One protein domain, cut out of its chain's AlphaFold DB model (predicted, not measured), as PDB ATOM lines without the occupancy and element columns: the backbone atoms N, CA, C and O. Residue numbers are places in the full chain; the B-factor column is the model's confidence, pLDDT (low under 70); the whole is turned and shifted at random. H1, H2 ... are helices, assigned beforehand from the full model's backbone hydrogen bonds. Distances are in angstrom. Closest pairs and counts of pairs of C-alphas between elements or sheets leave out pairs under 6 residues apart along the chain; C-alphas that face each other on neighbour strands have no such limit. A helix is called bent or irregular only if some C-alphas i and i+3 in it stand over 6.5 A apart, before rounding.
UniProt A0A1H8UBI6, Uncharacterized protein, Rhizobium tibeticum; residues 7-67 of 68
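Overview. This is residues 7 to 67 of the 68 residues of an uncharacterized protein of Rhizobium tibeticum (UniProt A0A1H8UBI6). Two long helices make an open V: the longer one, H1, bends partway along, and its second arm H1b meets the beginning of H2 at the corner of the V, beside the tight link that joins them. The free arms of the V are residues 7 to 27 of H1 and residues 50 to 67, of which 50 to 65 belong to H2. The printed part has 61 residues with two named helices, H1 then H2, and no named strand; the class is all helix. The whole is loose, with a radius of gyration of the C-alphas of 15.2 A, and flat, spanning 45 by 29 by 14 A.

Along the chain. H1, residues 7 to 36, was assigned as one helix by its hydrogen bonds but is bent: C-alphas 23 and 26 are 6.8 A apart. Its arm H1a, residues 7 to 23, begins with C-alpha 7 at (110.626, 144.809, 128.339) and is 25.2 A long from first to last C-alpha. Its arm H1b, residues 26 to 36, is 15.4 A long and ends with C-alpha 36 at (146.922, 123.227, 133.133). H2, residues 42 to 65, is 34.8 A long and ends with C-alpha 65 at (125.634, 148.796, 150.748).

Arrangement. The lines of H1a and H1b stand at a steep tilt of 41 degrees. H1b and H2 touch, H2 with residues 42 to 46 alone; the closest C-alphas, of Ile 32 and Ala 42, are 5.8 A apart. These two run opposite ways at a steep tilt of 52 degrees. H1a and H2 are apart. Every O i to N i+4 pair is within hydrogen-bond range in H1b and H2, and 11 of 13 are in H1a.

Size, cuts and confidence. The two C-alphas farthest apart, of Ser 7 and Gly 39, are 46.7 A apart. The printed part has no cut, and the link from H1 to H2 is tight, with 5 residues. The mean pLDDT of the printed part is 88.0; residues 7 to 12 and 65 to 67 are under 70.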
ATOM      1  N   SER A   7     110.047 145.753 129.308       48.53
ATOM      2  CA  SER A   7     110.626 144.809 128.339       48.53
ATOM      3  C   SER A   7     111.879 145.334 127.630       48.53
ATOM      4  O   SER A   7     112.714 144.544 127.201       48.53
ATOM      5  N   LYS A   8     112.047 146.660 127.528       50.81
ATOM      6  CA  LYS A   8     113.177 147.281 126.812       50.81
ATOM      7  C   LYS A   8     114.451 147.399 127.661       50.81
ATOM      8  O   LYS A   8     115.543 147.475 127.112       50.81
ATOM      9  N   ASN A   9     114.326 147.387 128.991       52.12
ATOM     10  CA  ASN A   9     115.475 147.488 129.899       52.12
ATOM     11  C   ASN A   9     116.153 146.138 130.166       52.12
ATOM     12  O   ASN A   9     117.365 146.111 130.372       52.12
ATOM     13  N   ARG A  10     115.405 145.026 130.118       55.97
ATOM     14  CA  ARG A  10     115.985 143.676 130.222       55.97
ATOM     15  C   ARG A  10     116.957 143.406 129.081       55.97
ATOM     16  O   ARG A  10     118.112 143.111 129.343       55.97
ATOM     17  N   SER A  11     116.543 143.671 127.839       61.88
ATOM     18  CA  SER A  11     117.382 143.416 126.662       61.88
ATOM     19  C   SER A  11     118.707 144.180 126.685       61.88
ATOM     20  O   SER A  11     119.707 143.662 126.211       61.88
ATOM     21  N   ILE A  12     118.740 145.396 127.244       66.00
ATOM     22  CA  ILE A  12     119.974 146.194 127.338       66.00
ATOM     23  C   ILE A  12     120.879 145.672 128.460       66.00
ATOM     24  O   ILE A  12     122.092 145.600 128.283       66.00
ATOM     25  N   SER A  13     120.312 145.315 129.616       73.06
ATOM     26  CA  SER A  13     121.080 144.723 130.718       73.06
ATOM     27  C   SER A  13     121.674 143.374 130.316       73.06
ATOM     28  O   SER A  13     122.861 143.140 130.533       73.06
ATOM     29  N   ASP A  14     120.866 142.529 129.679       75.94
ATOM     30  CA  ASP A  14     121.260 141.201 129.214       75.94
ATOM     31  C   ASP A  14     122.341 141.319 128.130       75.94
ATOM     32  O   ASP A  14     123.393 140.698 128.243       75.94
ATOM     33  N   GLN A  15     122.175 142.238 127.170       80.62
ATOM     34  CA  GLN A  15     123.185 142.510 126.144       80.62
ATOM     35  C   GLN A  15     124.508 143.012 126.740       80.62
ATOM     36  O   GLN A  15     125.580 142.628 126.284       80.62
ATOM     37  N   ARG A  16     124.471 143.852 127.783       86.94
ATOM     38  CA  ARG A  16     125.696 144.301 128.465       86.94
ATOM     39  C   ARG A  16     126.398 143.160 129.196       86.94
ATOM     40  O   ARG A  16     127.626 143.116 129.187       86.94
ATOM     41  N   MET A  17     125.642 142.266 129.829       86.25
ATOM     42  CA  MET A  17     126.201 141.083 130.485       86.25
ATOM     43  C   MET A  17     126.795 140.106 129.470       86.25
ATOM     44  O   MET A  17     127.875 139.573 129.712       86.25
ATOM     45  N   GLU A  18     126.145 139.916 128.323       87.19
ATOM     46  CA  GLU A  18     126.656 139.095 127.222       87.19
ATOM     47  C   GLU A  18     127.939 139.674 126.620       87.19
ATOM     48  O   GLU A  18     128.917 138.943 126.469       87.19
ATOM     49  N   THR A  19     127.984 140.983 126.346       91.44
ATOM     50  CA  THR A  19     129.205 141.654 125.873       91.44
ATOM     51  C   THR A  19     130.336 141.510 126.886       91.44
ATOM     52  O   THR A  19     131.436 141.110 126.517       91.44
ATOM     53  N   CYS A  20     130.058 141.757 128.171       91.38
ATOM     54  CA  CYS A  20     131.037 141.563 129.239       91.38
ATOM     55  C   CYS A  20     131.547 140.113 129.262       91.38
ATOM     56  O   CYS A  20     132.749 139.872 129.254       91.38
ATOM     57  N   ARG A  21     130.654 139.120 129.203       91.69
ATOM     58  CA  ARG A  21     131.058 137.710 129.166       91.69
ATOM     59  C   ARG A  21     131.954 137.406 127.965       91.69
ATOM     60  O   ARG A  21     132.974 136.751 128.141       91.69
ATOM     61  N   SER A  22     131.596 137.897 126.783       93.94
ATOM     62  CA  SER A  22     132.361 137.692 125.548       93.94
ATOM     63  C   SER A  22     133.776 138.281 125.625       93.94
ATOM     64  O   SER A  22     134.731 137.667 125.160       93.94
ATOM     65  N   GLU A  23     133.943 139.442 126.263       95.50
ATOM     66  CA  GLU A  23     135.259 140.073 126.436       95.50
ATOM     67  C   GLU A  23     136.159 139.314 127.423       95.50
ATOM     68  O   GLU A  23     137.371 139.218 127.217       95.50
ATOM     69  N   PHE A  24     135.583 138.751 128.486       94.50
ATOM     70  CA  PHE A  24     136.343 138.099 129.558       94.50
ATOM     71  C   PHE A  24     136.510 136.585 129.371       94.50
ATOM     72  O   PHE A  24     137.427 135.995 129.941       94.50
ATOM     73  N   GLU A  25     135.677 135.941 128.554       94.50
ATOM     74  CA  GLU A  25     135.758 134.505 128.269       94.50
ATOM     75  C   GLU A  25     137.122 134.078 127.678       94.50
ATOM     76  O   GLU A  25     137.706 133.109 128.175       94.50
ATOM     77  N   PRO A  26     137.728 134.800 126.713       96.25
ATOM     78  CA  PRO A  26     139.070 134.474 126.227       96.25
ATOM     79  C   PRO A  26     140.144 134.537 127.321       96.25
ATOM     80  O   PRO A  26     141.036 133.683 127.362       96.25
ATOM     81  N   LEU A  27     140.042 135.516 128.228       96.62
ATOM     82  CA  LEU A  27     140.964 135.689 129.354       96.62
ATOM     83  C   LEU A  27     140.822 134.539 130.356       96.62
ATOM     84  O   LEU A  27     141.822 133.990 130.822       96.62
ATOM     85  N   LEU A  28     139.585 134.116 130.633       96.12
ATOM     86  CA  LEU A  28     139.297 132.950 131.464       96.12
ATOM     87  C   LEU A  28     139.975 131.692 130.899       96.12
ATOM     88  O   LEU A  28     140.663 130.975 131.625       96.12
ATOM     89  N   PHE A  29     139.851 131.446 129.592       96.31
ATOM     90  CA  PHE A  29     140.496 130.296 128.954       96.31
ATOM     91  C   PHE A  29     142.025 130.382 128.944       96.31
ATOM     92  O   PHE A  29     142.705 129.356 128.967       96.31
ATOM     93  N   GLU A  30     142.606 131.579 128.902       97.38
ATOM     94  CA  GLU A  30     144.049 131.744 129.072       97.38
ATOM     95  C   GLU A  30     144.505 131.381 130.491       97.38
ATOM     96  O   GLU A  30     145.482 130.644 130.650       97.38
ATOM     97  N   LEU A  31     143.767 131.815 131.517       96.25
ATOM     98  CA  LEU A  31     144.032 131.446 132.909       96.25
ATOM     99  C   LEU A  31     143.941 129.930 133.119       96.25
ATOM    100  O   LEU A  31     144.837 129.349 133.735       96.25
ATOM    101  N   ILE A  32     142.921 129.286 132.544       96.62
ATOM    102  CA  ILE A  32     142.766 127.826 132.591       96.62
ATOM    103  C   ILE A  32     143.966 127.139 131.933       96.62
ATOM    104  O   ILE A  32     144.630 126.329 132.576       96.62
ATOM    105  N   ARG A  33     144.334 127.523 130.704       96.75
ATOM    106  CA  ARG A  33     145.504 126.948 130.011       96.75
ATOM    107  C   ARG A  33     146.800 127.129 130.801       96.75
ATOM    108  O   ARG A  33     147.668 126.257 130.796       96.75
ATOM    109  N   ASN A  34     146.956 128.257 131.490       96.50
ATOM    110  CA  ASN A  34     148.117 128.511 132.339       96.50
ATOM    111  C   ASN A  34     148.116 127.654 133.613       96.50
ATOM    112  O   ASN A  34     149.188 127.243 134.060       96.50
ATOM    113  N   GLY A  35     146.949 127.358 134.185       95.81
ATOM    114  CA  GLY A  35     146.813 126.416 135.295       95.81
ATOM    115  C   GLY A  35     147.075 124.967 134.872       95.81
ATOM    116  O   GLY A  35     147.758 124.243 135.595       95.81
ATOM    117  N   GLU A  36     146.648 124.566 133.673       97.25
ATOM    118  CA  GLU A  36     146.922 123.227 133.133       97.25
ATOM    119  C   GLU A  36     148.422 122.989 132.934       97.25
ATOM    120  O   GLU A  36     148.942 121.936 133.298       97.25
ATOM    121  N   LYS A  37     149.164 124.007 132.472       97.00
ATOM    122  CA  LYS A  37     150.641 123.963 132.406       97.00
ATOM    123  C   LYS A  37     151.307 123.739 133.770       97.00
ATOM    124  O   LYS A  37     152.464 123.333 133.817       97.00
ATOM    125  N   ARG A  38     150.605 124.018 134.873       94.94
ATOM    126  CA  ARG A  38     151.066 123.785 136.252       94.94
ATOM    127  C   ARG A  38     150.605 122.432 136.813       94.94
ATOM    128  O   ARG A  38     150.909 122.141 137.964       94.94
ATOM    129  N   GLY A  39     149.910 121.615 136.017       96.94
ATOM    130  CA  GLY A  39     149.479 120.260 136.373       96.94
ATOM    131  C   GLY A  39     148.058 120.143 136.932       96.94
ATOM    132  O   GLY A  39     147.663 119.049 137.327       96.94
ATOM    133  N   TRP A  40     147.286 121.231 136.963       97.75
ATOM    134  CA  TRP A  40     145.894 121.217 137.425       97.75
ATOM    135  C   TRP A  40     144.930 120.806 136.312       97.75
ATOM    136  O   TRP A  40     145.203 121.036 135.134       97.75
ATOM    137  N   LYS A  41     143.770 120.240 136.663       97.31
ATOM    138  CA  LYS A  41     142.729 119.947 135.667       97.31
ATOM    139  C   LYS A  41     141.944 121.211 135.330       97.31
ATOM    140  O   LYS A  41     141.586 121.972 136.226       97.31
ATOM    141  N   ALA A  42     141.562 121.377 134.063       95.00
ATOM    142  CA  ALA A  42     140.731 122.500 133.617       95.00
ATOM    143  C   ALA A  42     139.478 122.720 134.481       95.00
ATOM    144  O   ALA A  42     139.175 123.852 134.847       95.00
ATOM    145  N   ALA A  43     138.783 121.639 134.853       96.25
ATOM    146  CA  ALA A  43     137.590 121.705 135.695       96.25
ATOM    147  C   ALA A  43     137.883 122.226 137.115       96.25
ATOM    148  O   ALA A  43     137.103 123.008 137.644       96.25
ATOM    149  N   GLU A  44     139.014 121.835 137.711       97.00
ATOM    150  CA  GLU A  44     139.428 122.307 139.042       97.00
ATOM    151  C   GLU A  44     139.751 123.803 139.006       97.00
ATOM    152  O   GLU A  44     139.333 124.553 139.883       97.00
ATOM    153  N   ILE A  45     140.440 124.248 137.952       97.62
ATOM    154  CA  ILE A  45     140.784 125.660 137.764       97.62
ATOM    155  C   ILE A  45     139.520 126.489 137.530       97.62
ATOM    156  O   ILE A  45     139.356 127.537 138.146       97.62
ATOM    157  N   ALA A  46     138.615 126.025 136.663       97.12
ATOM    158  CA  ALA A  46     137.358 126.710 136.385       97.12
ATOM    159  C   ALA A  46     136.488 126.839 137.645       97.12
ATOM    160  O   ALA A  46     135.935 127.908 137.886       97.12
ATOM    161  N   MET A  47     136.412 125.783 138.462       97.31
ATOM    162  CA  MET A  47     135.700 125.804 139.741       97.31
ATOM    163  C   MET A  47     136.323 126.817 140.709       97.31
ATOM    164  O   MET A  47     135.619 127.691 141.198       97.31
ATOM    165  N   ALA A  48     137.647 126.787 140.895       97.25
ATOM    166  CA  ALA A  48     138.336 127.739 141.766       97.25
ATOM    167  C   ALA A  48     138.171 129.202 141.307       97.25
ATOM    168  O   ALA A  48     138.065 130.107 142.133       97.25
ATOM    169  N   LEU A  49     138.145 129.447 139.992       96.69
ATOM    170  CA  LEU A  49     137.893 130.775 139.430       96.69
ATOM    171  C   LEU A  49     136.446 131.231 139.654       96.69
ATOM    172  O   LEU A  49     136.231 132.409 139.924       96.69
ATOM    173  N   ALA A  50     135.474 130.321 139.557       96.00
ATOM    174  CA  ALA A  50     134.072 130.618 139.842       96.00
ATOM    175  C   ALA A  50     133.858 130.955 141.326       96.00
ATOM    176  O   ALA A  50     133.284 131.999 141.623       96.00
ATOM    177  N   ASP A  51     134.405 130.146 142.239       96.44
ATOM    178  CA  ASP A  51     134.319 130.386 143.685       96.44
ATOM    179  C   ASP A  51     134.935 131.748 144.061       96.44
ATOM    180  O   ASP A  51     134.328 132.552 144.769       96.44
ATOM    181  N   ALA A  52     136.118 132.060 143.517       96.62
ATOM    182  CA  ALA A  52     136.770 133.348 143.743       96.62
ATOM    183  C   ALA A  52     135.965 134.528 143.166       96.62
ATOM    184  O   ALA A  52     135.948 135.614 143.750       96.62
ATOM    185  N   ALA A  53     135.305 134.342 142.020       95.19
ATOM    186  CA  ALA A  53     134.443 135.364 141.436       95.19
ATOM    187  C   ALA A  53     133.201 135.623 142.305       95.19
ATOM    188  O   ALA A  53     132.847 136.787 142.512       95.19
ATOM    189  N   ASP A  54     132.582 134.577 142.857       95.81
ATOM    190  CA  ASP A  54     131.444 134.700 143.774       95.81
ATOM    191  C   ASP A  54     131.816 135.491 145.039       95.81
ATOM    192  O   ASP A  54     131.089 136.410 145.433       95.81
ATOM    193  N   ASP A  55     132.987 135.227 145.627       95.69
ATOM    194  CA  ASP A  55     133.495 135.983 146.779       95.69
ATOM    195  C   ASP A  55     133.668 137.478 146.463       95.69
ATOM    196  O   ASP A  55     133.256 138.346 147.246       95.69
ATOM    197  N   VAL A  56     134.218 137.800 145.289       95.12
ATOM    198  CA  VAL A  56     134.378 139.188 144.828       95.12
ATOM    199  C   VAL A  56     133.020 139.861 144.623       95.12
ATOM    200  O   VAL A  56     132.838 141.008 145.036       95.12
ATOM    201  N   ILE A  57     132.038 139.165 144.042       94.25
ATOM    202  CA  ILE A  57     130.672 139.686 143.880       94.25
ATOM    203  C   ILE A  57     130.065 140.026 145.246       94.25
ATOM    204  O   ILE A  57     129.504 141.113 145.424       94.25
ATOM    205  N   LEU A  58     130.205 139.135 146.233       93.88
ATOM    206  CA  LEU A  58     129.715 139.370 147.593       93.88
ATOM    207  C   LEU A  58     130.420 140.556 148.260       93.88
ATOM    208  O   LEU A  58     129.761 141.356 148.934       93.88
ATOM    209  N   GLN A  59     131.731 140.704 148.064       94.31
ATOM    210  CA  GLN A  59     132.489 141.848 148.564       94.31
ATOM    211  C   GLN A  59     131.997 143.162 147.940       94.31
ATOM    212  O   GLN A  59     131.645 144.092 148.669       94.31
ATOM    213  N   LEU A  60     131.888 143.229 146.611       92.06
ATOM    214  CA  LEU A  60     131.416 144.417 145.890       92.06
ATOM    215  C   LEU A  60     129.992 144.808 146.306       92.06
ATOM    216  O   LEU A  60     129.682 145.990 146.496       92.06
ATOM    217  N   ALA A  61     129.120 143.819 146.514       91.19
ATOM    218  CA  ALA A  61     127.767 144.048 147.004       91.19
ATOM    219  C   ALA A  61     127.752 144.652 148.421       91.19
ATOM    220  O   ALA A  61     126.939 145.535 148.706       91.19
ATOM    221  N   ARG A  62     128.651 144.213 149.314       87.44
ATOM    222  CA  ARG A  62     128.799 144.780 150.669       87.44
ATOM    223  C   ARG A  62     129.327 146.212 150.631       87.44
ATOM    224  O   ARG A  62     128.779 147.074 151.313       87.44
ATOM    225  N   GLU A  63     130.333 146.484 149.806       84.81
ATOM    226  CA  GLU A  63     130.892 147.832 149.640       84.81
ATOM    227  C   GLU A  63     129.861 148.818 149.086       84.81
ATOM    228  O   GLU A  63     129.817 149.975 149.501       84.81
ATOM    229  N   THR A  64     128.990 148.352 148.190       74.88
ATOM    230  CA  THR A  64     127.899 149.163 147.640       74.88
ATOM    231  C   THR A  64     126.873 149.518 148.719       74.88
ATOM    232  O   THR A  64     126.421 150.658 148.783       74.88
ATOM    233  N   LYS A  65     126.553 148.575 149.617       65.25
ATOM    234  CA  LYS A  65     125.634 148.796 150.748       65.25
ATOM    235  C   LYS A  65     126.208 149.706 151.837       65.25
ATOM    236  O   LYS A  65     125.437 150.376 152.502       65.25
ATOM    237  N   SER A  66     127.528 149.730 152.024       60.88
ATOM    238  CA  SER A  66     128.182 150.578 153.035       60.88
ATOM    239  C   SER A  66     128.326 152.048 152.613       60.88
ATOM    240  O   SER A  66     128.713 152.874 153.437       60.88
ATOM    241  N   LYS A  67     128.090 152.371 151.336       57.16
ATOM    242  CA  LYS A  67     128.215 153.728 150.773       57.16
ATOM    243  C   LYS A  67     126.865 154.454 150.644       57.16
ATOM    244  O   LYS A  67     126.806 155.476 149.964       57.16
TER     245      LYS A  67